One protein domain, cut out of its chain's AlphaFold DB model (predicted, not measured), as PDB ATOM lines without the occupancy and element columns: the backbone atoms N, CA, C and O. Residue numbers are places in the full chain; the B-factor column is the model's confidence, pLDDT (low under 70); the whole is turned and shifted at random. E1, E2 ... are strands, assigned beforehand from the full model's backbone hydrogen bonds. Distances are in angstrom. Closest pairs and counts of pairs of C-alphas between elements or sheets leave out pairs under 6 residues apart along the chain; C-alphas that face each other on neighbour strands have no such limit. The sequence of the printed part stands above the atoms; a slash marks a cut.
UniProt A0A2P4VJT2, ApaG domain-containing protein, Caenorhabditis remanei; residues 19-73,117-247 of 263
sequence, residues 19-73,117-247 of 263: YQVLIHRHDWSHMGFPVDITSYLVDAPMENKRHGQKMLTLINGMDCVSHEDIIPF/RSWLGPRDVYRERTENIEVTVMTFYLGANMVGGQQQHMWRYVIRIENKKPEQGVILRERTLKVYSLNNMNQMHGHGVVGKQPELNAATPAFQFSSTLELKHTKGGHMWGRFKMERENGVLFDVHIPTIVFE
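Overview. This is residues 19 to 73 and 117 to 247 of the 263 residues of the protein "ApaG domain-containing protein" of Caenorhabditis remanei (UniProt A0A2P4VJT2). Two twisted four-stranded sheets form a loose wedge, partly face to face, closest along edge strands E5 and E12 and apart at E9 and E10; the hairpin of E2 and E3 covers part of the first sheet's opposite face, and the small pair E1 and E4 lies beyond one end of that hairpin. The printed part has 186 residues with twelve named strands, E1 to E12 in chain order, and no named helix. The antiparallel sheets run E5 E6 E7 E10, E9 E8 E11 E12, E1 E4 and E2 E3. The class is all strand, and the whole is compact, with a radius of gyration of the C-alphas of 17.5 A and spans of 55 by 45 by 27 A.

Along the chain. E1, residues 19 to 22, begins at C-alpha 19 (36.952, 12.166, 237.535). E2 is residues 38 to 43, E3 54 to 59 and E4 62 to 66. After the cut come E5, residues 124 to 130, E6, residues 133 to 147 and 37.0 A long, and E7, residues 150 to 163 and 41.4 A long. E6 bends by 76 degrees at residue 144. E8, residues 170 to 181, spans 32.6 A and bends by 58 degrees at residue 173. E9 is residues 184 to 191, E10 206 to 215, E11 221 to 231, 33.0 A long, and E12 236 to 246, ending at C-alpha 246 (19.848, 24.114, 236.213).

Arrangement. E5, E6 and E7 form a meander, each strand the antiparallel neighbour of the one before; N 126 and O 137 are 2.9 A apart, and N 140 and O 156 2.8 A. Edge strand E10 is the antiparallel neighbour of E7, with N 155 and O 213 within hydrogen-bond range at 2.8 A. This sheet and the hairpin of E2 and E3 form a sandwich, two sheets face to face, their facing parts 9.8 A centre to centre; N 40 and O 57 of the hairpin are 2.9 A apart. The closest C-alphas of E2 and E6 are those of Tyr 40 and Leu 142, 5.9 A. E1 and E4 are antiparallel, with N 21 and O 63 at 2.8 A. In the other large sheet the neighbour strands are antiparallel, with backbone atoms within hydrogen-bond range: N 177 and O 188 of E8 and E9 at 2.8 A, N 176 and O 226 of E8 and E11 at 2.8 A, and N 227 and O 239 of E11 and E12 at 2.8 A. The closest C-alphas of E5 and E12 are those of Thr 130 and Val 239, 5.3 A.

Size, cuts and confidence. The two C-alphas farthest apart, of Glu 47 and Asn 233, are 57.2 A apart. Residues 74 to 116 are not printed, and C-alphas 73 and 117 are 28.8 A apart across the cut. The links E1 to E2 and E9 to E10 are long. The mean pLDDT of the printed part is 92.0; residues 45 to 52 and 117 to 118 are under 70.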
ATOM      1  N   TYR A  19      36.290  12.746 236.379       92.88
ATOM      2  CA  TYR A  19      36.952  12.166 237.535       92.88
ATOM      3  C   TYR A  19      37.049  13.211 238.632       92.88
ATOM      4  O   TYR A  19      37.504  14.328 238.392       92.88
ATOM      5  N   GLN A  20      36.622  12.846 239.836       92.00
ATOM      6  CA  GLN A  20      36.966  13.606 241.031       92.00
ATOM      7  C   GLN A  20      38.428  13.346 241.368       92.00
ATOM      8  O   GLN A  20      38.857  12.192 241.440       92.00
ATOM      9  N   VAL A  21      39.188  14.418 241.549       94.19
ATOM     10  CA  VAL A  21      40.628  14.370 241.771       94.19
ATOM     11  C   VAL A  21      41.000  15.167 243.006       94.19
ATOM     12  O   VAL A  21      40.391  16.189 243.324       94.19
ATOM     13  N   LEU A  22      42.031  14.689 243.694       95.31
ATOM     14  CA  LEU A  22      42.751  15.471 244.686       95.31
ATOM     15  C   LEU A  22      43.980  16.074 244.009       95.31
ATOM     16  O   LEU A  22      44.580  15.456 243.130       95.31
ATOM     17  N   ILE A  23      44.365  17.266 244.439       95.62
ATOM     18  CA  ILE A  23      45.504  18.017 243.927       95.62
ATOM     19  C   ILE A  23      46.543  18.070 245.030       95.62
ATOM     20  O   ILE A  23      46.274  18.575 246.120       95.62
ATOM     21  N   HIS A  24      47.736  17.572 244.733       95.06
ATOM     22  CA  HIS A  24      48.842  17.548 245.674       95.06
ATOM     23  C   HIS A  24      49.132  18.952 246.230       95.06
ATOM     24  O   HIS A  24      49.254  19.916 245.472       95.06
ATOM     25  N   ARG A  25      49.265  19.090 247.556       95.75
ATOM     26  CA  ARG A  25      49.357  20.401 248.228       95.75
ATOM     27  C   ARG A  25      50.498  21.282 247.718       95.75
ATOM     28  O   ARG A  25      50.356  22.501 247.656       95.75
ATOM     29  N   HIS A  26      51.618  20.683 247.315       93.88
ATOM     30  CA  HIS A  26      52.770  21.431 246.796       93.88
ATOM     31  C   HIS A  26      52.469  22.129 245.454       93.88
ATOM     32  O   HIS A  26      53.072  23.158 245.139       93.88
ATOM     33  N   ASP A  27      51.479  21.638 244.706       94.06
ATOM     34  CA  ASP A  27      51.098  22.182 243.402       94.06
ATOM     35  C   ASP A  27      50.072  23.316 243.515       94.06
ATOM     36  O   ASP A  27      49.841  24.035 242.549       94.06
ATOM     37  N   TRP A  28      49.501  23.555 244.701       94.75
ATOM     38  CA  TRP A  28      48.482  24.591 244.915       94.75
ATOM     39  C   TRP A  28      48.955  25.991 244.512       94.75
ATOM     40  O   TRP A  28      48.194  26.773 243.945       94.75
ATOM     41  N   SER A  29      50.230  26.298 244.756       91.75
ATOM     42  CA  SER A  29      50.836  27.571 244.344       91.75
ATOM     43  C   SER A  29      51.012  27.706 242.823       91.75
ATOM     44  O   SER A  29      51.133  28.823 242.324       91.75
ATOM     45  N   HIS A  30      50.966  26.590 242.091       90.69
ATOM     46  CA  HIS A  30      51.173  26.504 240.645       90.69
ATOM     47  C   HIS A  30      49.871  26.353 239.847       90.69
ATOM     48  O   HIS A  30      49.895  26.526 238.632       90.69
ATOM     49  N   MET A  31      48.733  26.076 240.496       87.88
ATOM     50  CA  MET A  31      47.445  25.876 239.815       87.88
ATOM     51  C   MET A  31      47.033  27.081 238.956       87.88
ATOM     52  O   MET A  31      46.340  26.921 237.961       87.88
ATOM     53  N   GLY A  32      47.424  28.307 239.326       84.62
ATOM     54  CA  GLY A  32      47.018  29.523 238.605       84.62
ATOM     55  C   GLY A  32      45.539  29.905 238.794       84.62
ATOM     56  O   GLY A  32      45.114  30.981 238.370       84.62
ATOM     57  N   PHE A  33      44.762  29.082 239.501       87.38
ATOM     58  CA  PHE A  33      43.367  29.305 239.882       87.38
ATOM     59  C   PHE A  33      43.129  28.974 241.370       87.38
ATOM     60  O   PHE A  33      44.026  28.435 242.020       87.38
ATOM     61  N   PRO A  34      41.981  29.370 241.962       91.94
ATOM     62  CA  PRO A  34      41.703  29.128 243.379       91.94
ATOM     63  C   PRO A  34      41.723  27.635 243.743       91.94
ATOM     64  O   PRO A  34      41.304  26.793 242.954       91.94
ATOM     65  N   VAL A  35      42.192  27.313 244.951       94.00
ATOM     66  CA  VAL A  35      42.257  25.926 245.456       94.00
ATOM     67  C   VAL A  35      40.924  25.441 246.027       94.00
ATOM     68  O   VAL A  35      40.731  24.248 246.221       94.00
ATOM     69  N   ASP A  36      40.011  26.364 246.311       92.94
ATOM     70  CA  ASP A  36      38.746  26.174 247.020       92.94
ATOM     71  C   ASP A  36      37.545  26.075 246.066       92.94
ATOM     72  O   ASP A  36      36.414  26.426 246.400       92.94
ATOM     73  N   ILE A  37      37.777  25.567 244.853       93.75
ATOM     74  CA  ILE A  37      36.745  25.479 243.814       93.75
ATOM     75  C   ILE A  37      35.649  24.458 244.128       93.75
ATOM     76  O   ILE A  37      34.548  24.564 243.580       93.75
ATOM     77  N   THR A  38      35.900  23.512 245.032       94.69
ATOM     78  CA  THR A  38      34.913  22.509 245.428       94.69
ATOM     79  C   THR A  38      34.191  22.905 246.710       94.69
ATOM     80  O   THR A  38      34.743  22.841 247.804       94.69
ATOM     81  N   SER A  39      32.899  23.211 246.574       93.50
ATOM     82  CA  SER A  39      31.974  23.429 247.689       93.50
ATOM     83  C   SER A  39      30.929  22.313 247.817       93.50
ATOM     84  O   SER A  39      30.502  21.755 246.801       93.50
ATOM     85  N   TYR A  40      30.465  22.035 249.037       91.75
ATOM     86  CA  TYR A  40      29.384  21.087 249.342       91.75
ATOM     87  C   TYR A  40      28.564  21.539 250.562       91.75
ATOM     88  O   TYR A  40      29.009  22.378 251.344       91.75
ATOM     89  N   LEU A  41      27.352  21.001 250.718       89.81
ATOM     90  CA  LEU A  41      26.496  21.284 251.873       89.81
ATOM     91  C   LEU A  41      26.714  20.251 252.985       89.81
ATOM     92  O   LEU A  41      26.679  19.047 252.734       89.81
ATOM     93  N   VAL A  42      26.874  20.730 254.217       87.12
ATOM     94  CA  VAL A  42      26.938  19.921 255.443       87.12
ATOM     95  C   VAL A  42      25.891  20.405 256.441       87.12
ATOM     96  O   VAL A  42      25.573  21.594 256.485       87.12
ATOM     97  N   ASP A  43      25.336  19.499 257.239       81.81
ATOM     98  CA  ASP A  43      24.407  19.882 258.301       81.81
ATOM     99  C   ASP A  43      25.098  20.794 259.323       81.81
ATOM    100  O   ASP A  43      26.235  20.553 259.733       81.81
ATOM    101  N   ALA A  44      24.410  21.862 259.738       71.50
ATOM    102  CA  ALA A  44      24.937  22.752 260.762       71.50
ATOM    103  C   ALA A  44      25.082  22.010 262.113       71.50
ATOM    104  O   ALA A  44      24.227  21.176 262.448       71.50
ATOM    105  N   PRO A  45      26.117  22.323 262.921       68.19
ATOM    106  CA  PRO A  45      26.290  21.751 264.254       68.19
ATOM    107  C   PRO A  45      25.029  21.909 265.115       68.19
ATOM    108  O   PRO A  45      24.322  22.915 265.018       68.19
ATOM    109  N   MET A  46      24.764  20.925 265.982       61.28
ATOM    110  CA  MET A  46      23.530  20.809 266.782       61.28
ATOM    111  C   MET A  46      23.144  22.089 267.550       61.28
ATOM    112  O   MET A  46      21.956  22.354 267.710       61.28
ATOM    113  N   GLU A  47      24.109  22.909 267.974       60.38
ATOM    114  CA  GLU A  47      23.863  24.162 268.711       60.38
ATOM    115  C   GLU A  47      23.174  25.252 267.866       60.38
ATOM    116  O   GLU A  47      22.501  26.125 268.409       60.38
ATOM    117  N   ASN A  48      23.256  25.156 266.533       52.75
ATOM    118  CA  ASN A  48      22.631  26.063 265.568       52.75
ATOM    119  C   ASN A  48      21.598  25.361 264.667       52.75
ATOM    120  O   ASN A  48      21.281  25.873 263.594       52.75
ATOM    121  N   LYS A  49      21.009  24.233 265.104       54.56
ATOM    122  CA  LYS A  49      19.911  23.514 264.414       54.56
ATOM    123  C   LYS A  49      18.584  24.296 264.379       54.56
ATOM    124  O   LYS A  49      17.496  23.758 264.573       54.56
ATOM    125  N   ARG A  50      18.627  25.594 264.100       53.88
ATOM    126  CA  ARG A  50      17.444  26.353 263.716       53.88
ATOM    127  C   ARG A  50      17.063  25.922 262.289       53.88
ATOM    128  O   ARG A  50      17.673  26.353 261.323       53.88
ATOM    129  N   HIS A  51      16.025  25.094 262.175       62.62
ATOM    130  CA  HIS A  51      15.205  24.915 260.963       62.62
ATOM    131  C   HIS A  51      15.834  24.211 259.738       62.62
ATOM    132  O   HIS A  51      15.455  24.535 258.618       62.62
ATOM    133  N   GLY A  52      16.748  23.247 259.900       69.94
ATOM    134  CA  GLY A  52      17.237  22.444 258.758       69.94
ATOM    135  C   GLY A  52      18.175  23.191 257.798       69.94
ATOM    136  O   GLY A  52      18.337  22.795 256.645       69.94
ATOM    137  N   GLN A  53      18.780  24.287 258.263       83.12
ATOM    138  CA  GLN A  53      19.794  25.023 257.518       83.12
ATOM    139  C   GLN A  53      21.111  24.232 257.474       83.12
ATOM    140  O   GLN A  53      21.613  23.756 258.494       83.12
ATOM    141  N   LYS A  54      21.680  24.125 256.277       87.94
ATOM    142  CA  LYS A  54      22.981  23.532 255.977       87.94
ATOM    143  C   LYS A  54      24.017  24.624 255.742       87.94
ATOM    144  O   LYS A  54      23.708  25.698 255.219       87.94
ATOM    145  N   MET A  55      25.253  24.328 256.114       88.56
ATOM    146  CA  MET A  55      26.416  25.179 255.910       88.56
ATOM    147  C   MET A  55      27.107  24.816 254.593       88.56
ATOM    148  O   MET A  55      27.351  23.642 254.315       88.56
ATOM    149  N   LEU A  56      27.445  25.825 253.791       91.12
ATOM    150  CA  LEU A  56      28.298  25.650 252.620       91.12
ATOM    151  C   LEU A  56      29.755  25.534 253.084       91.12
ATOM    152  O   LEU A  56      30.283  26.461 253.691       91.12
ATOM    153  N   THR A  57      30.380  24.392 252.818       91.94
ATOM    154  CA  THR A  57      31.767  24.083 253.195       91.94
ATOM    155  C   THR A  57      32.614  23.871 251.949       91.94
ATOM    156  O   THR A  57      32.092  23.501 250.896       91.94
ATOM    157  N   LEU A  58      33.917  24.123 252.067       93.38
ATOM    158  CA  LEU A  58      34.893  24.035 250.985       93.38
ATOM    159  C   LEU A  58      35.834  22.851 251.217       93.38
ATOM    160  O   LEU A  58      36.167  22.528 252.356       93.38
ATOM    161  N   ILE A  59      36.271  22.226 250.127       93.88
ATOM    162  CA  ILE A  59      37.349  21.238 250.118       93.88
ATOM    163  C   ILE A  59      38.466  21.824 249.267       93.88
ATOM    164  O   ILE A  59      38.353  21.894 248.043       93.88
ATOM    165  N   ASN A  60      39.533  22.259 249.931       96.12
ATOM    166  CA  ASN A  60      40.716  22.759 249.246       96.12
ATOM    167  C   ASN A  60      41.411  21.613 248.517       96.12
ATOM    168  O   ASN A  60      41.516  20.522 249.069       96.12
ATOM    169  N   GLY A  61      41.897  21.873 247.305       95.44
ATOM    170  CA  GLY A  61      42.659  20.900 246.529       95.44
ATOM    171  C   GLY A  61      41.823  19.752 245.966       95.44
ATOM    172  O   GLY A  61      42.397  18.751 245.564       95.44
ATOM    173  N   MET A  62      40.493  19.870 245.904       94.88
ATOM    174  CA  MET A  62      39.640  18.906 245.200       94.88
ATOM    175  C   MET A  62      39.015  19.546 243.961       94.88
ATOM    176  O   MET A  62      38.521  20.673 244.030       94.88
ATOM    177  N   ASP A  63      39.002  18.820 242.845       94.31
ATOM    178  CA  ASP A  63      38.443  19.269 241.565       94.31
ATOM    179  C   ASP A  63      37.796  18.108 240.795       94.31
ATOM    180  O   ASP A  63      37.960  16.940 241.140       94.31
ATOM    181  N   CYS A  64      37.081  18.428 239.721       93.75
ATOM    182  CA  CYS A  64      36.556  17.473 238.765       93.75
ATOM    183  C   CYS A  64      37.120  17.749 237.370       93.75
ATOM    184  O   CYS A  64      36.880  18.810 236.796       93.75
ATOM    185  N   VAL A  65      37.836  16.776 236.812       93.81
ATOM    186  CA  VAL A  65      38.516  16.905 235.517       93.81
ATOM    187  C   VAL A  65      37.930  15.950 234.488       93.81
ATOM    188  O   VAL A  65      37.391  14.896 234.834       93.81
ATOM    189  N   SER A  66      38.025  16.316 233.211       93.69
ATOM    190  CA  SER A  66      37.622  15.426 232.125       93.69
ATOM    191  C   SER A  66      38.676  14.343 231.892       93.69
ATOM    192  O   SER A  66      39.846  14.528 232.224       93.69
ATOM    193  N   HIS A  67      38.292  13.231 231.261       94.12
ATOM    194  CA  HIS A  67      39.259  12.214 230.833       94.12
ATOM    195  C   HIS A  67      40.408  12.795 229.983       94.12
ATOM    196  O   HIS A  67      41.545  12.353 230.095       94.12
ATOM    197  N   GLU A  68      40.117  13.802 229.154       92.19
ATOM    198  CA  GLU A  68      41.090  14.440 228.253       92.19
ATOM    199  C   GLU A  68      42.165  15.248 229.003       92.19
ATOM    200  O   GLU A  68      43.227  15.508 228.443       92.19
ATOM    201  N   ASP A  69      41.911  15.631 230.259       92.44
ATOM    202  CA  ASP A  69      42.859  16.374 231.098       92.44
ATOM    203  C   ASP A  69      43.836  15.452 231.856       92.44
ATOM    204  O   ASP A  69      44.776  15.934 232.489       92.44
ATOM    205  N   ILE A  70      43.628  14.128 231.827       95.19
ATOM    206  CA  ILE A  70      44.431  13.177 232.601       95.19
ATOM    207  C   ILE A  70      45.655  12.736 231.803       95.19
ATOM    208  O   ILE A  70      45.550  12.072 230.772       95.19
ATOM    209  N   ILE A  71      46.835  13.030 232.348       95.19
ATOM    210  CA  ILE A  71      48.111  12.504 231.865       95.19
ATOM    211  C   ILE A  71      48.594  11.451 232.872       95.19
ATOM    212  O   ILE A  71      49.135  11.813 233.920       95.19
ATOM    213  N   PRO A  72      48.377  10.149 232.613       92.50
ATOM    214  CA  PRO A  72      48.785   9.105 233.540       92.50
ATOM    215  C   PRO A  72      50.313   9.014 233.612       92.50
ATOM    216  O   PRO A  72      51.000   9.010 232.590       92.50
ATOM    217  N   PHE A  73      50.847   8.894 234.824       88.69
ATOM    218  CA  PHE A  73      52.270   8.664 235.061       88.69
ATOM    219  C   PHE A  73      52.482   7.775 236.292       88.69
ATOM    220  O   PHE A  73      51.588   7.615 237.123       88.69
ATOM    221  N   ARG A 117      24.973  10.723 245.062       62.19
ATOM    222  CA  ARG A 117      25.589  12.029 245.351       62.19
ATOM    223  C   ARG A 117      25.765  12.841 244.070       62.19
ATOM    224  O   ARG A 117      26.828  12.811 243.453       62.19
ATOM    225  N   SER A 118      24.769  13.663 243.751       65.06
ATOM    226  CA  SER A 118      24.830  14.659 242.670       65.06
ATOM    227  C   SER A 118      25.981  15.657 242.757       65.06
ATOM    228  O   SER A 118      26.341  16.235 241.738       65.06
ATOM    229  N   TRP A 119      26.551  15.906 243.940       78.12
ATOM    230  CA  TRP A 119      27.541  16.978 244.098       78.12
ATOM    231  C   TRP A 119      28.980  16.563 243.742       78.12
ATOM    232  O   TRP A 119      29.824  17.429 243.491       78.12
ATOM    233  N   LEU A 120      29.260  15.253 243.721       79.19
ATOM    234  CA  LEU A 120      30.565  14.684 243.359       79.19
ATOM    235  C   LEU A 120      30.713  14.492 241.846       79.19
ATOM    236  O   LEU A 120      31.821  14.511 241.339       79.19
ATOM    237  N   GLY A 121      29.633  14.318 241.095       82.50
ATOM    238  CA  GLY A 121      29.695  14.240 239.635       82.50
ATOM    239  C   GLY A 121      29.206  15.537 239.000       82.50
ATOM    240  O   GLY A 121      28.280  16.144 239.542       82.50
ATOM    241  N   PRO A 122      29.764  15.979 237.862       89.25
ATOM    242  CA  PRO A 122      29.109  17.019 237.091       89.25
ATOM    243  C   PRO A 122      27.756  16.477 236.622       89.25
ATOM    244  O   PRO A 122      27.658  15.361 236.115       89.25
ATOM    245  N   ARG A 123      26.704  17.268 236.819       88.94
ATOM    246  CA  ARG A 123      25.361  16.948 236.343       88.94
ATOM    247  C   ARG A 123      25.288  17.121 234.835       88.94
ATOM    248  O   ARG A 123      24.893  16.202 234.132       88.94
ATOM    249  N   ASP A 124      25.722  18.289 234.375       91.50
ATOM    250  CA  ASP A 124      25.798  18.648 232.971       91.50
ATOM    251  C   ASP A 124      27.090  19.422 232.708       91.50
ATOM    252  O   ASP A 124      27.604  20.141 233.575       91.50
ATOM    253  N   VAL A 125      27.598  19.295 231.483       95.00
ATOM    254  CA  VAL A 125      28.762  20.043 231.011       95.00
ATOM    255  C   VAL A 125      28.416  20.732 229.702       95.00
ATOM    256  O   VAL A 125      28.045  20.095 228.717       95.00
ATOM    257  N   TYR A 126      28.555  22.052 229.694       96.56
ATOM    258  CA  TYR A 126      28.286  22.902 228.543       96.56
ATOM    259  C   TYR A 126      29.591  23.485 228.034       96.56
ATOM    260  O   TYR A 126      30.433  23.894 228.827       96.56
ATOM    261  N   ARG A 127      29.758  23.557 226.716       96.19
ATOM    262  CA  ARG A 127      30.970  24.084 226.090       96.19
ATOM    263  C   ARG A 127      30.583  24.975 224.926       96.19
ATOM    264  O   ARG A 127      29.790  24.572 224.078       96.19
ATOM    265  N   GLU A 128      31.150  26.168 224.883       97.81
ATOM    266  CA  GLU A 128      30.999  27.093 223.766       97.81
ATOM    267  C   GLU A 128      32.351  27.719 223.442       97.81
ATOM    268  O   GLU A 128      33.163  27.969 224.332       97.81
ATOM    269  N   ARG A 129      32.613  27.939 222.153       98.25
ATOM    270  CA  ARG A 129      33.850  28.558 221.684       98.25
ATOM    271  C   ARG A 129      33.530  29.805 220.875       98.25
ATOM    272  O   ARG A 129      32.793  29.739 219.896       98.25
ATOM    273  N   THR A 130      34.156  30.916 221.239       98.50
ATOM    274  CA  THR A 130      34.073  32.199 220.535       98.50
ATOM    275  C   THR A 130      35.485  32.747 220.386       98.50
ATOM    276  O   THR A 130      36.216  32.813 221.367       98.50
ATOM    277  N   GLU A 131      35.901  33.130 219.174       97.00
ATOM    278  CA  GLU A 131      37.203  33.798 218.960       97.00
ATOM    279  C   GLU A 131      38.425  33.005 219.490       97.00
ATOM    280  O   GLU A 131      39.399  33.575 219.971       97.00
ATOM    281  N   ASN A 132      38.388  31.667 219.381       97.50
ATOM    282  CA  ASN A 132      39.371  30.713 219.942       97.50
ATOM    283  C   ASN A 132      39.423  30.639 221.474       97.50
ATOM    284  O   ASN A 132      40.207  29.858 222.009       97.50
ATOM    285  N   ILE A 133      38.562  31.369 222.174       98.56
ATOM    286  CA  ILE A 133      38.362  31.197 223.605       98.56
ATOM    287  C   ILE A 133      37.224  30.215 223.812       98.56
ATOM    288  O   ILE A 133      36.133  30.363 223.263       98.56
ATOM    289  N   GLU A 134      37.496  29.188 224.592       98.56
ATOM    290  CA  GLU A 134      36.529  28.177 224.950       98.56
ATOM    291  C   GLU A 134      36.102  28.334 226.397       98.56
ATOM    292  O   GLU A 134      36.936  28.394 227.297       98.56
ATOM    293  N   VAL A 135      34.794  28.378 226.608       98.62
ATOM    294  CA  VAL A 135      34.177  28.413 227.925       98.62
ATOM    295  C   VAL A 135      33.498  27.073 228.159       98.62
ATOM    296  O   VAL A 135      32.537  26.727 227.469       98.62
ATOM    297  N   THR A 136      33.992  26.334 229.146       97.94
ATOM    298  CA  THR A 136      33.389  25.095 229.639       97.94
ATOM    299  C   THR A 136      32.743  25.370 230.988       97.94
ATOM    300  O   THR A 136      33.380  25.934 231.875       97.94
ATOM    301  N   VAL A 137      31.482  24.976 231.154       97.81
ATOM    302  CA  VAL A 137      30.730  25.139 232.398       97.81
ATOM    303  C   VAL A 137      30.228  23.788 232.876       97.81
ATOM    304  O   VAL A 137      29.394  23.171 232.218       97.81
ATOM    305  N   MET A 138      30.737  23.350 234.024       96.25
ATOM    306  CA  MET A 138      30.314  22.130 234.709       96.25
ATOM    307  C   MET A 138      29.361  22.503 235.840       96.25
ATOM    308  O   MET A 138      29.699  23.351 236.669       96.25
ATOM    309  N   THR A 139      28.180  21.894 235.889       95.56
ATOM    310  CA  THR A 139      27.195  22.132 236.952       95.56
ATOM    311  C   THR A 139      27.178  20.977 237.942       95.56
ATOM    312  O   THR A 139      27.360  19.824 237.577       95.56
ATOM    313  N   PHE A 140      26.941  21.279 239.212       93.94
ATOM    314  CA  PHE A 140      26.844  20.306 240.293       93.94
ATOM    315  C   PHE A 140      25.661  20.703 241.161       93.94
ATOM    316  O   PHE A 140      25.589  21.843 241.626       93.94
ATOM    317  N   TYR A 141      24.726  19.788 241.386       93.19
ATOM    318  CA  TYR A 141      23.642  20.032 242.329       93.19
ATOM    319  C   TYR A 141      24.134  19.694 243.739       93.19
ATOM    320  O   TYR A 141      24.648  18.604 243.969       93.19
ATOM    321  N   LEU A 142      24.041  20.645 244.670       92.00
ATOM    322  CA  LEU A 142      24.527  20.480 246.047       92.00
ATOM    323  C   LEU A 142      23.436  19.990 247.007       92.00
ATOM    324  O   LEU A 142      23.742  19.591 248.129       92.00
ATOM    325  N   GLY A 143      22.174  20.028 246.578       90.00
ATOM    326  CA  GLY A 143      21.020  19.649 247.385       90.00
ATOM    327  C   GLY A 143      20.175  20.837 247.846       90.00
ATOM    328  O   GLY A 143      20.370  21.985 247.437       90.00
ATOM    329  N   ALA A 144      19.203  20.530 248.703       89.69
ATOM    330  CA  ALA A 144      18.324  21.516 249.317       89.69
ATOM    331  C   ALA A 144      18.923  22.088 250.613       89.69
ATOM    332  O   ALA A 144      19.573  21.367 251.382       89.69
ATOM    333  N   ASN A 145      18.654  23.369 250.854       88.75
ATOM    334  CA  ASN A 145      19.012  24.123 252.046       88.75
ATOM    335  C   ASN A 145      17.817  24.975 252.512       88.75
ATOM    336  O   ASN A 145      17.069  25.498 251.689       88.75
ATOM    337  N   MET A 146      17.645  25.149 253.820       87.75
ATOM    338  CA  MET A 146      16.638  26.049 254.382       87.75
ATOM    339  C   MET A 146      17.235  27.438 254.609       87.75
ATOM    340  O   MET A 146      18.088  27.626 255.475       87.75
ATOM    341  N   VAL A 147      16.758  28.432 253.861       82.38
ATOM    342  CA  VAL A 147      17.209  29.828 253.948       82.38
ATOM    343  C   VAL A 147      16.020  30.702 254.332       82.38
ATOM    344  O   VAL A 147      15.029  30.779 253.608       82.38
ATOM    345  N   GLY A 148      16.084  31.341 255.504       83.62
ATOM    346  CA  GLY A 148      14.998  32.204 255.989       83.62
ATOM    347  C   GLY A 148      13.657  31.479 256.165       83.62
ATOM    348  O   GLY A 148      12.606  32.073 255.947       83.62
ATOM    349  N   GLY A 149      13.682  30.186 256.509       84.19
ATOM    350  CA  GLY A 149      12.477  29.363 256.664       84.19
ATOM    351  C   GLY A 149      11.836  28.909 255.348       84.19
ATOM    352  O   GLY A 149      10.728  28.383 255.372       84.19
ATOM    353  N   GLN A 150      12.504  29.104 254.209       87.38
ATOM    354  CA  GLN A 150      12.073  28.612 252.900       87.38
ATOM    355  C   GLN A 150      13.104  27.631 252.347       87.38
ATOM    356  O   GLN A 150      14.308  27.876 252.443       87.38
ATOM    357  N   GLN A 151      12.635  26.539 251.745       89.25
ATOM    358  CA  GLN A 151      13.520  25.607 251.059       89.25
ATOM    359  C   GLN A 151      14.040  26.247 249.773       89.25
ATOM    360  O   GLN A 151      13.274  26.763 248.958       89.25
ATOM    361  N   GLN A 152      15.351  26.197 249.595       91.44
ATOM    362  CA  GLN A 152      16.045  26.585 248.381       91.44
ATOM    363  C   GLN A 152      16.947  25.445 247.927       91.44
ATOM    364  O   GLN A 152      17.348  24.581 248.702       91.44
ATOM    365  N   HIS A 153      17.253  25.441 246.645       92.25
ATOM    366  CA  HIS A 153      18.050  24.440 245.966       92.25
ATOM    367  C   HIS A 153      19.348  25.102 245.528       92.25
ATOM    368  O   HIS A 153      19.319  26.182 244.940       92.25
ATOM    369  N   MET A 154      20.483  24.487 245.846       93.44
ATOM    370  CA  MET A 154      21.787  25.081 245.587       93.44
ATOM    371  C   MET A 154      22.539  24.293 244.520       93.44
ATOM    372  O   MET A 154      22.606  23.065 244.560       93.44
ATOM    373  N   TRP A 155      23.154  25.019 243.595       95.06
ATOM    374  CA  TRP A 155      24.111  24.497 242.633       95.06
ATOM    375  C   TRP A 155      25.470  25.135 242.864       95.06
ATOM    376  O   TRP A 155      25.565  26.305 243.233       95.06
ATOM    377  N   ARG A 156      26.517  24.372 242.576       96.00
ATOM    378  CA  ARG A 156      27.848  24.879 242.258       96.00
ATOM    379  C   ARG A 156      28.010  24.798 240.751       96.00
ATOM    380  O   ARG A 156      27.618  23.808 240.139       96.00
ATOM    381  N   TYR A 157      28.618  25.803 240.150       96.44
ATOM    382  CA  TYR A 157      29.102  25.708 238.784       96.44
ATOM    383  C   TYR A 157      30.584  26.065 238.739       96.44
ATOM    384  O   TYR A 157      31.038  26.955 239.457       96.44
ATOM    385  N   VAL A 158      31.329  25.347 237.907       97.12
ATOM    386  CA  VAL A 158      32.745  25.594 237.626       97.12
ATOM    387  C   VAL A 158      32.839  26.087 236.193       97.12
ATOM    388  O   VAL A 158      32.344  25.419 235.286       97.12
ATOM    389  N   ILE A 159      33.440  27.258 235.993       97.75
ATOM    390  CA  ILE A 159      33.709  27.814 234.667       97.75
ATOM    391  C   ILE A 159      35.208  27.718 234.407       97.75
ATOM    392  O   ILE A 159      36.002  28.329 235.123       97.75
ATOM    393  N   ARG A 160      35.576  26.988 233.354       97.75
ATOM    394  CA  ARG A 160      36.924  26.964 232.782       97.75
ATOM    395  C   ARG A 160      36.928  27.781 231.501       97.75
ATOM    396  O   ARG A 160      36.087  27.576 230.629       97.75
ATOM    397  N   ILE A 161      37.868  28.709 231.407       98.12
ATOM    398  CA  ILE A 161      38.078  29.579 230.256       98.12
ATOM    399  C   ILE A 161      39.449  29.237 229.696       98.12
ATOM    400  O   ILE A 161      40.439  29.356 230.411       98.12
ATOM    401  N   GLU A 162      39.512  28.811 228.442       97.88
ATOM    402  CA  GLU A 162      40.749  28.341 227.827       97.88
ATOM    403  C   GLU A 162      41.001  29.027 226.486       97.88
ATOM    404  O   GLU A 162      40.135  29.053 225.609       97.88
ATOM    405  N   ASN A 163      42.204  29.568 226.319       98.12
ATOM    406  CA  ASN A 163      42.682  30.117 225.065       98.12
ATOM    407  C   ASN A 163      43.271  28.995 224.202       98.12
ATOM    408  O   ASN A 163      44.325  28.442 224.503       98.12
ATOM    409  N   LYS A 164      42.594  28.670 223.098       98.00
ATOM    410  CA  LYS A 164      43.012  27.618 222.158       98.00
ATOM    411  C   LYS A 164      44.116  28.055 221.196       98.00
ATOM    412  O   LYS A 164      44.536  27.251 220.368       98.00
ATOM    413  N   LYS A 165      44.548  29.314 221.284       97.19
ATOM    414  CA  LYS A 165      45.701  29.889 220.582       97.19
ATOM    415  C   LYS A 165      46.517  30.727 221.567       97.19
ATOM    416  O   LYS A 165      46.519  31.955 221.475       97.19
ATOM    417  N   PRO A 166      47.137  30.087 222.569       95.38
ATOM    418  CA  PRO A 166      47.742  30.795 223.690       95.38
ATOM    419  C   PRO A 166      48.969  31.636 223.294       95.38
ATOM    420  O   PRO A 166      49.390  32.498 224.058       95.38
ATOM    421  N   GLU A 167      49.496  31.472 222.078       96.50
ATOM    422  CA  GLU A 167      50.451  32.393 221.452       96.50
ATOM    423  C   GLU A 167      49.880  33.799 221.172       96.50
ATOM    424  O   GLU A 167      50.642  34.720 220.899       96.50
ATOM    425  N   GLN A 168      48.556  33.975 221.234       96.81
ATOM    426  CA  GLN A 168      47.865  35.263 221.148       96.81
ATOM    427  C   GLN A 168      47.232  35.582 222.506       96.81
ATOM    428  O   GLN A 168      46.122  35.124 222.791       96.81
ATOM    429  N   GLY A 169      47.929  36.358 223.341       97.69
ATOM    430  CA  GLY A 169      47.484  36.687 224.692       97.69
ATOM    431  C   GLY A 169      46.170  37.473 224.727       97.69
ATOM    432  O   GLY A 169      45.920  38.359 223.898       97.69
ATOM    433  N   VAL A 170      45.315  37.157 225.705       98.38
ATOM    434  CA  VAL A 170      44.085  37.914 225.989       98.38
ATOM    435  C   VAL A 170      43.877  38.112 227.487       98.38
ATOM    436  O   VAL A 170      44.246  37.259 228.284       98.38
ATOM    437  N   ILE A 171      43.235  39.210 227.882       98.38
ATOM    438  CA  ILE A 171      42.915  39.519 229.281       98.38
ATOM    439  C   ILE A 171      41.400  39.590 229.456       98.38
ATOM    440  O   ILE A 171      40.714  40.311 228.728       98.38
ATOM    441  N   LEU A 172      40.864  38.899 230.464       98.25
ATOM    442  CA  LEU A 172      39.461  39.037 230.850       98.25
ATOM    443  C   LEU A 172      39.249  40.336 231.622       98.25
ATOM    444  O   LEU A 172      39.741  40.500 232.738       98.25
ATOM    445  N   ARG A 173      38.449  41.245 231.064       98.19
ATOM    446  CA  ARG A 173      38.170  42.559 231.660       98.19
ATOM    447  C   ARG A 173      36.882  42.598 232.455       98.19
ATOM    448  O   ARG A 173      36.857  43.139 233.562       98.19
ATOM    449  N   GLU A 174      35.814  42.027 231.911       98.00
ATOM    450  CA  GLU A 174      34.474  42.102 232.491       98.00
ATOM    451  C   GLU A 174      33.720  40.789 232.303       98.00
ATOM    452  O   GLU A 174      33.949  40.044 231.350       98.00
ATOM    453  N   ARG A 175      32.750  40.548 233.180       97.38
ATOM    454  CA  ARG A 175      31.750  39.496 233.032       97.38
ATOM    455  C   ARG A 175      30.356  40.100 233.064       97.38
ATOM    456  O   ARG A 175      30.074  41.017 233.835       97.38
ATOM    457  N   THR A 176      29.466  39.550 232.253       97.94
ATOM    458  CA  THR A 176      28.026  39.780 232.355       97.94
ATOM    459  C   THR A 176      27.331  38.432 232.384       97.94
ATOM    460  O   THR A 176      27.409  37.685 231.415       97.94
ATOM    461  N   LEU A 177      26.640  38.135 233.480       96.88
ATOM    462  CA  LEU A 177      25.844  36.928 233.669       96.88
ATOM    463  C   LEU A 177      24.372  37.308 233.796       96.88
ATOM    464  O   LEU A 177      24.025  38.316 234.410       96.88
ATOM    465  N   LYS A 178      23.502  36.491 233.223       97.69
ATOM    466  CA  LYS A 178      22.052  36.581 233.345       97.69
ATOM    467  C   LYS A 178      21.551  35.253 233.876       97.69
ATOM    468  O   LYS A 178      21.920  34.214 233.340       97.69
ATOM    469  N   VAL A 179      20.733  35.307 234.916       96.88
ATOM    470  CA  VAL A 179      20.069  34.149 235.505       96.88
ATOM    471  C   VAL A 179      18.569  34.374 235.421       96.88
ATOM    472  O   VAL A 179      18.066  35.394 235.888       96.88
ATOM    473  N   TYR A 180      17.859  33.416 234.842       96.25
ATOM    474  CA  TYR A 180      16.410  33.423 234.746       96.25
ATOM    475  C   TYR A 180      15.824  32.254 235.530       96.25
ATOM    476  O   TYR A 180      16.247  31.112 235.360       96.25
ATOM    477  N   SER A 181      14.851  32.540 236.390       94.62
ATOM    478  CA  SER A 181      14.097  31.529 237.130       94.62
ATOM    479  C   SER A 181      12.753  32.099 237.572       94.62
ATOM    480  O   SER A 181      12.672  33.263 237.964       94.62
ATOM    481  N   LEU A 182      11.688  31.292 237.519       90.81
ATOM    482  CA  LEU A 182      10.332  31.678 237.941       90.81
ATOM    483  C   LEU A 182       9.863  33.031 237.388       90.81
ATOM    484  O   LEU A 182       9.394  33.887 238.138       90.81
ATOM    485  N   ASN A 183      10.019  33.248 236.081       89.12
ATOM    486  CA  ASN A 183       9.665  34.507 235.417       89.12
ATOM    487  C   ASN A 183      10.427  35.750 235.910       89.12
ATOM    488  O   ASN A 183      10.065  36.865 235.546       89.12
ATOM    489  N   ASN A 184      11.498  35.573 236.681       91.50
ATOM    490  CA  ASN A 184      12.372  36.649 237.130       91.50
ATOM    491  C   ASN A 184      13.733  36.545 236.447       91.50
ATOM    492  O   ASN A 184      14.293  35.457 236.311       91.50
ATOM    493  N   MET A 185      14.264  37.694 236.035       94.88
ATOM    494  CA  MET A 185      15.587  37.829 235.436       94.88
ATOM    495  C   MET A 185      16.490  38.624 236.374       94.88
ATOM    496  O   MET A 185      16.212  39.786 236.659       94.88
ATOM    497  N   ASN A 186      17.606  38.024 236.771       94.88
ATOM    498  CA  ASN A 186      18.671  38.682 237.511       94.88
ATOM    499  C   ASN A 186      19.884  38.844 236.597       94.88
ATOM    500  O   ASN A 186      20.410  37.865 236.072       94.88
ATOM    501  N   GLN A 187      20.341  40.080 236.409       95.81
ATOM    502  CA  GLN A 187      21.550  40.371 235.646       95.81
ATOM    503  C   GLN A 187      22.656  40.841 236.586       95.81
ATOM    504  O   GLN A 187      22.471  41.759 237.379       95.81
ATOM    505  N   MET A 188      23.824  40.226 236.452       94.38
ATOM    506  CA  MET A 188      25.034  40.558 237.188       94.38
ATOM    507  C   MET A 188      26.091  41.036 236.201       94.38
ATOM    508  O   MET A 188      26.384  40.362 235.214       94.38
ATOM    509  N   HIS A 189      26.675  42.194 236.474       95.00
ATOM    510  CA  HIS A 189      27.815  42.727 235.742       95.00
ATOM    511  C   HIS A 189      28.951  42.990 236.728       95.00
ATOM    512  O   HIS A 189      28.701  43.394 237.864       95.00
ATOM    513  N   GLY A 190      30.193  42.756 236.317       93.75
ATOM    514  CA  GLY A 190      31.339  43.071 237.155       93.75
ATOM    515  C   GLY A 190      32.661  42.998 236.412       93.75
ATOM    516  O   GLY A 190      32.791  42.295 235.411       93.75
ATOM    517  N   HIS A 191      33.654  43.703 236.943       95.50
ATOM    518  CA  HIS A 191      35.028  43.608 236.470       95.50
ATOM    519  C   HIS A 191      35.632  42.261 236.860       95.50
ATOM    520  O   HIS A 191      35.438  41.775 237.981       95.50
ATOM    521  N   GLY A 192      36.354  41.663 235.916       93.31
ATOM    522  CA  GLY A 192      37.035  40.399 236.117       93.31
ATOM    523  C   GLY A 192      36.105  39.239 236.484       93.31
ATOM    524  O   GLY A 192      34.883  39.277 236.300       93.31
ATOM    525  N   VAL A 193      36.703  38.213 237.072       87.88
ATOM    526  CA  VAL A 193      36.066  37.040 237.679       87.88
ATOM    527  C   VAL A 193      36.736  36.791 239.026       87.88
ATOM    528  O   VAL A 193      37.952  36.904 239.129       87.88
ATOM    529  N   VAL A 194      35.955  36.516 240.077       85.06
ATOM    530  CA  VAL A 194      36.465  36.249 241.443       85.06
ATOM    531  C   VAL A 194      37.529  37.252 241.941       85.06
ATOM    532  O   VAL A 194      38.500  36.888 242.596       85.06
ATOM    533  N   GLY A 195      37.366  38.537 241.596       87.62
ATOM    534  CA  GLY A 195      38.298  39.609 241.976       87.62
ATOM    535  C   GLY A 195      39.587  39.692 241.146       87.62
ATOM    536  O   GLY A 195      40.447  40.510 241.457       87.62
ATOM    537  N   LYS A 196      39.728  38.885 240.088       91.12
ATOM    538  CA  LYS A 196      40.898  38.839 239.196       91.12
ATOM    539  C   LYS A 196      40.532  39.181 237.751       91.12
ATOM    540  O   LYS A 196      39.419  38.916 237.305       91.12
ATOM    541  N   GLN A 197      41.492  39.710 237.000       96.06
ATOM    542  CA  GLN A 197      41.437  39.827 235.538       96.06
ATOM    543  C   GLN A 197      42.474  38.864 234.946       96.06
ATOM    544  O   GLN A 197      43.619  39.268 234.761       96.06
ATOM    545  N   PRO A 198      42.133  37.574 234.762       95.25
ATOM    546  CA  PRO A 198      43.093  36.586 234.287       95.25
ATOM    547  C   PRO A 198      43.588  36.921 232.879       95.25
ATOM    548  O   PRO A 198      42.798  37.273 231.999       95.25
ATOM    549  N   GLU A 199      44.895  36.774 232.689       96.38
ATOM    550  CA  GLU A 199      45.549  36.792 231.386       96.38
ATOM    551  C   GLU A 199      45.720  35.351 230.893       96.38
ATOM    552  O   GLU A 199      46.243  34.496 231.610       96.38
ATOM    553  N   LEU A 200      45.247  35.083 229.678       97.56
ATOM    554  CA  LEU A 200      45.309  33.785 229.023       97.56
ATOM    555  C   LEU A 200      46.335  33.835 227.890       97.56
ATOM    556  O   LEU A 200      46.053  34.376 226.816       97.56
ATOM    557  N   ASN A 201      47.511  33.264 228.131       96.94
ATOM    558  CA  ASN A 201      48.663  33.281 227.228       96.94
ATOM    559  C   ASN A 201      49.397  31.923 227.243       96.94
ATOM    560  O   ASN A 201      48.920  30.960 227.838       96.94
ATOM    561  N   ALA A 202      50.558  31.827 226.590       96.50
ATOM    562  CA  ALA A 202      51.336  30.589 226.481       96.50
ATOM    563  C   ALA A 202      51.747  29.978 227.831       96.50
ATOM    564  O   ALA A 202      51.829  28.756 227.937       96.50
ATOM    565  N   ALA A 203      51.999  30.802 228.852       94.19
ATOM    566  CA  ALA A 203      52.371  30.325 230.181       94.19
ATOM    567  C   ALA A 203      51.146  29.872 230.988       94.19
ATOM    568  O   ALA A 203      51.210  28.879 231.709       94.19
ATOM    569  N   THR A 204      50.026  30.583 230.852       94.31
ATOM    570  CA  THR A 204      48.768  30.302 231.552       94.31
ATOM    571  C   THR A 204      47.608  30.285 230.556       94.31
ATOM    572  O   THR A 204      46.856  31.255 230.470       94.31
ATOM    573  N   PRO A 205      47.436  29.208 229.767       95.81
ATOM    574  CA  PRO A 205      46.464  29.183 228.670       95.81
ATOM    575  C   PRO A 205      45.016  29.053 229.151       95.81
ATOM    576  O   PRO A 205      44.089  29.259 228.368       95.81
ATOM    577  N   ALA A 206      44.806  28.712 230.422       95.69
ATOM    578  CA  ALA A 206      43.492  28.498 231.004       95.69
ATOM    579  C   ALA A 206      43.359  29.168 232.374       95.69
ATOM    580  O   ALA A 206      44.326  29.305 233.121       95.69
ATOM    581  N   PHE A 207      42.126  29.525 232.721       96.25
ATOM    582  CA  PHE A 207      41.739  29.959 234.055       96.25
ATOM    583  C   PHE A 207      40.436  29.276 234.463       96.25
ATOM    584  O   PHE A 207      39.511  29.159 233.656       96.25
ATOM    585  N   GLN A 208      40.346  28.857 235.721       96.12
ATOM    586  CA  GLN A 208      39.173  28.183 236.268       96.12
ATOM    587  C   GLN A 208      38.693  28.881 237.540       96.12
ATOM    588  O   GLN A 208      39.483  29.421 238.311       96.12
ATOM    589  N   PHE A 209      37.385  28.896 237.769       96.00
ATOM    590  CA  PHE A 209      36.807  29.340 239.035       96.00
ATOM    591  C   PHE A 209      35.457  28.671 239.269       96.00
ATOM    592  O   PHE A 209      34.806  28.219 238.325       96.00
ATOM    593  N   SER A 210      35.013  28.645 240.523       95.88
ATOM    594  CA  SER A 210      33.677  28.188 240.881       95.88
ATOM    595  C   SER A 210      32.848  29.300 241.515       95.88
ATOM    596  O   SER A 210      33.362  30.316 241.984       95.88
ATOM    597  N   SER A 211      31.532  29.123 241.478       94.88
ATOM    598  CA  SER A 211      30.572  29.936 242.216       94.88
ATOM    599  C   SER A 211      29.317  29.109 242.468       94.88
ATOM    600  O   SER A 211      29.104  28.060 241.856       94.88
ATOM    601  N   THR A 212      28.470  29.585 243.373       95.19
ATOM    602  CA  THR A 212      27.182  28.963 243.669       95.19
ATOM    603  C   THR A 212      26.012  29.752 243.089       95.19
ATOM    604  O   THR A 212      26.140  30.926 242.728       95.19
ATOM    605  N   LEU A 213      24.874  29.075 242.959       94.69
ATOM    606  CA  LEU A 213      23.585  29.649 242.602       94.69
ATOM    607  C   LEU A 213      22.488  28.991 243.440       94.69
ATOM    608  O   LEU A 213      22.414  27.765 243.510       94.69
ATOM    609  N   GLU A 214      21.622  29.805 244.035       93.81
ATOM    610  CA  GLU A 214      20.446  29.350 244.776       93.81
ATOM    611  C   GLU A 214      19.177  29.597 243.950       93.81
ATOM    612  O   GLU A 214      18.966  30.696 243.430       93.81
ATOM    613  N   LEU A 215      18.322  28.579 243.826       93.12
ATOM    614  CA  LEU A 215      17.024  28.655 243.154       93.12
ATOM    615  C   LEU A 215      15.918  28.126 244.065       93.12
ATOM    616  O   LEU A 215      16.122  27.230 244.876       93.12
ATOM    617  N   LYS A 216      14.700  28.639 243.895       91.38
ATOM    618  CA  LYS A 216      13.537  28.197 244.684       91.38
ATOM    619  C   LYS A 216      13.016  26.808 244.296       91.38
ATOM    620  O   LYS A 216      12.333  26.181 245.093       91.38
ATOM    621  N   HIS A 217      13.326  26.327 243.092       90.06
ATOM    622  CA  HIS A 217      12.898  25.015 242.602       90.06
ATOM    623  C   HIS A 217      14.060  24.273 241.952       90.06
ATOM    624  O   HIS A 217      14.996  24.894 241.453       90.06
ATOM    625  N   THR A 218      13.954  22.945 241.902       87.81
ATOM    626  CA  THR A 218      14.909  22.041 241.242       87.81
ATOM    627  C   THR A 218      14.915  22.133 239.717       87.81
ATOM    628  O   THR A 218      15.738  21.472 239.095       87.81
ATOM    629  N   LYS A 219      14.002  22.900 239.102       90.19
ATOM    630  CA  LYS A 219      13.842  23.007 237.644       90.19
ATOM    631  C   LYS A 219      13.559  24.440 237.200       90.19
ATOM    632  O   LYS A 219      13.081  25.258 237.988       90.19
ATOM    633  N   GLY A 220      13.804  24.716 235.918       85.12
ATOM    634  CA  GLY A 220      13.481  26.002 235.287       85.12
ATOM    635  C   GLY A 220      14.442  27.140 235.643       85.12
ATOM    636  O   GLY A 220      14.071  28.311 235.540       85.12
ATOM    637  N   GLY A 221      15.652  26.815 236.104       94.56
ATOM    638  CA  GLY A 221      16.752  27.768 236.202       94.56
ATOM    639  C   GLY A 221      17.566  27.782 234.915       94.56
ATOM    640  O   GLY A 221      17.953  26.731 234.418       94.56
ATOM    641  N   HIS A 222      17.871  28.965 234.394       96.81
ATOM    642  CA  HIS A 222      18.729  29.131 233.223       96.81
ATOM    643  C   HIS A 222      19.784  30.194 233.495       96.81
ATOM    644  O   HIS A 222      19.470  31.223 234.093       96.81
ATOM    645  N   MET A 223      21.012  29.987 233.028       97.50
ATOM    646  CA  MET A 223      22.060  31.007 233.075       97.50
ATOM    647  C   MET A 223      22.800  31.094 231.754       97.50
ATOM    648  O   MET A 223      23.095  30.083 231.132       97.50
ATOM    649  N   TRP A 224      23.109  32.313 231.337       98.12
ATOM    650  CA  TRP A 224      23.936  32.593 230.169       98.12
ATOM    651  C   TRP A 224      24.639  33.926 230.358       98.12
ATOM    652  O   TRP A 224      24.344  34.691 231.282       98.12
ATOM    653  N   GLY A 225      25.573  34.244 229.475       97.94
ATOM    654  CA  GLY A 225      26.301  35.487 229.611       97.94
ATOM    655  C   GLY A 225      27.403  35.656 228.596       97.94
ATOM    656  O   GLY A 225      27.418  35.028 227.540       97.94
ATOM    657  N   ARG A 226      28.325  36.545 228.940       98.31
ATOM    658  CA  ARG A 226      29.537  36.792 228.174       98.31
ATOM    659  C   ARG A 226      30.654  37.313 229.061       98.31
ATOM    660  O   ARG A 226      30.402  38.007 230.052       98.31
ATOM    661  N   PHE A 227      31.878  37.041 228.646       98.56
ATOM    662  CA  PHE A 227      33.067  37.747 229.091       98.56
ATOM    663  C   PHE A 227      33.446  38.800 228.059       98.56
ATOM    664  O   PHE A 227      33.365  38.540 226.861       98.56
ATOM    665  N   LYS A 228      33.881  39.973 228.519       98.56
ATOM    666  CA  LYS A 228      34.586  40.929 227.669       98.56
ATOM    667  C   LYS A 228      36.080  40.689 227.822       98.56
ATOM    668  O   LYS A 228      36.610  40.798 228.931       98.56
ATOM    669  N   MET A 229      36.724  40.371 226.711       98.50
ATOM    670  CA  MET A 229      38.151  40.096 226.608       98.50
ATOM    671  C   MET A 229      38.856  41.239 225.879       98.50
ATOM    672  O   MET A 229      38.254  41.917 225.048       98.50
ATOM    673  N   GLU A 230      40.134  41.429 226.173       98.56
ATOM    674  CA  GLU A 230      41.019  42.396 225.525       98.56
ATOM    675  C   GLU A 230      42.232  41.670 224.953       98.56
ATOM    676  O   GLU A 230      42.853  40.869 225.646       98.56
ATOM    677  N   ARG A 231      42.565  41.928 223.689       98.00
ATOM    678  CA  ARG A 231      43.798  41.434 223.057       98.00
ATOM    679  C   ARG A 231      44.983  42.326 223.424       98.00
ATOM    680  O   ARG A 231      44.793  43.479 223.794       98.00
ATOM    681  N   GLU A 232      46.206  41.855 223.197       94.56
ATOM    682  CA  GLU A 232      47.433  42.653 223.402       94.56
ATOM    683  C   GLU A 232      47.436  44.006 222.668       94.56
ATOM    684  O   GLU A 232      48.002  44.983 223.150       94.56
ATOM    685  N   ASN A 233      46.766  44.098 221.515       95.50
ATOM    686  CA  ASN A 233      46.632  45.343 220.752       95.50
ATOM    687  C   ASN A 233      45.520  46.286 221.270       95.50
ATOM    688  O   ASN A 233      45.205  47.274 220.608       95.50
ATOM    689  N   GLY A 234      44.891  45.970 222.406       97.00
ATOM    690  CA  GLY A 234      43.813  46.743 223.029       97.00
ATOM    691  C   GLY A 234      42.419  46.518 222.431       97.00
ATOM    692  O   GLY A 234      41.451  47.120 222.895       97.00
ATOM    693  N   VAL A 235      42.275  45.667 221.408       98.12
ATOM    694  CA  VAL A 235      40.962  45.373 220.811       98.12
ATOM    695  C   VAL A 235      40.119  44.547 221.779       98.12
ATOM    696  O   VAL A 235      40.532  43.473 222.224       98.12
ATOM    697  N   LEU A 236      38.909  45.035 222.050       98.38
ATOM    698  CA  LEU A 236      37.922  44.368 222.892       98.38
ATOM    699  C   LEU A 236      37.004  43.470 222.062       98.38
ATOM    700  O   LEU A 236      36.571  43.847 220.972       98.38
ATOM    701  N   PHE A 237      36.660  42.306 222.605       98.50
ATOM    702  CA  PHE A 237      35.699  41.384 222.006       98.50
ATOM    703  C   PHE A 237      34.920  40.618 223.078       98.50
ATOM    704  O   PHE A 237      35.339  40.528 224.232       98.50
ATOM    705  N   ASP A 238      33.767  40.079 222.689       98.44
ATOM    706  CA  ASP A 238      32.922  39.278 223.568       98.44
ATOM    707  C   ASP A 238      33.169  37.782 223.357       98.44
ATOM    708  O   ASP A 238      33.265  37.306 222.228       98.44
ATOM    709  N   VAL A 239      33.219  37.039 224.459       98.69
ATOM    710  CA  VAL A 239      33.243  35.573 224.488       98.69
ATOM    711  C   VAL A 239      31.972  35.091 225.161       98.69
ATOM    712  O   VAL A 239      31.672  35.512 226.280       98.69
ATOM    713  N   HIS A 240      31.219  34.220 224.498       98.44
ATOM    714  CA  HIS A 240      29.950  33.735 225.022       98.44
ATOM    715  C   HIS A 240      30.143  32.708 226.141       98.44
ATOM    716  O   HIS A 240      31.040  31.868 226.106       98.44
ATOM    717  N   ILE A 241      29.279  32.798 227.153       98.31
ATOM    718  CA  ILE A 241      29.093  31.752 228.158       98.31
ATOM    719  C   ILE A 241      27.857  30.966 227.717       98.31
ATOM    720  O   ILE A 241      26.804  31.602 227.550       98.31
ATOM    721  N   PRO A 242      27.949  29.632 227.565       97.69
ATOM    722  CA  PRO A 242      26.846  28.836 227.051       97.69
ATOM    723  C   PRO A 242      25.591  28.991 227.900       97.69
ATOM    724  O   PRO A 242      25.657  29.164 229.119       97.69
ATOM    725  N   THR A 243      24.431  28.873 227.255       96.94
ATOM    726  CA  THR A 243      23.159  28.777 227.974       96.94
ATOM    727  C   THR A 243      23.079  27.439 228.700       96.94
ATOM    728  O   THR A 243      22.887  26.385 228.082       96.94
ATOM    729  N   ILE A 244      23.198  27.525 230.017       95.88
ATOM    730  CA  ILE A 244      23.152  26.441 230.993       95.88
ATOM    731  C   ILE A 244      21.729  26.308 231.521       95.88
ATOM    732  O   ILE A 244      21.035  27.307 231.729       95.88
ATOM    733  N   VAL A 245      21.318  25.069 231.771       94.75
ATOM    734  CA  VAL A 245      20.068  24.744 232.452       94.75
ATOM    735  C   VAL A 245      20.417  24.164 233.822       94.75
ATOM    736  O   VAL A 245      21.285  23.307 233.939       94.75
ATOM    737  N   PHE A 246      19.755  24.653 234.863       93.62
ATOM    738  CA  PHE A 246      19.848  24.114 236.213       93.62
ATOM    739  C   PHE A 246      18.610  23.278 236.482       93.62
ATOM    740  O   PHE A 246      17.547  23.796 236.840       93.62
ATOM    741  N   GLU A 247      18.764  21.976 236.278       90.50
ATOM    742  CA  GLU A 247      17.724  20.991 236.516       90.50
ATOM    743  C   GLU A 247      18.266  19.819 237.330       90.50
ATOM    744  O   GLU A 247      19.365  19.315 237.104       90.50
TER     745      GLU A 247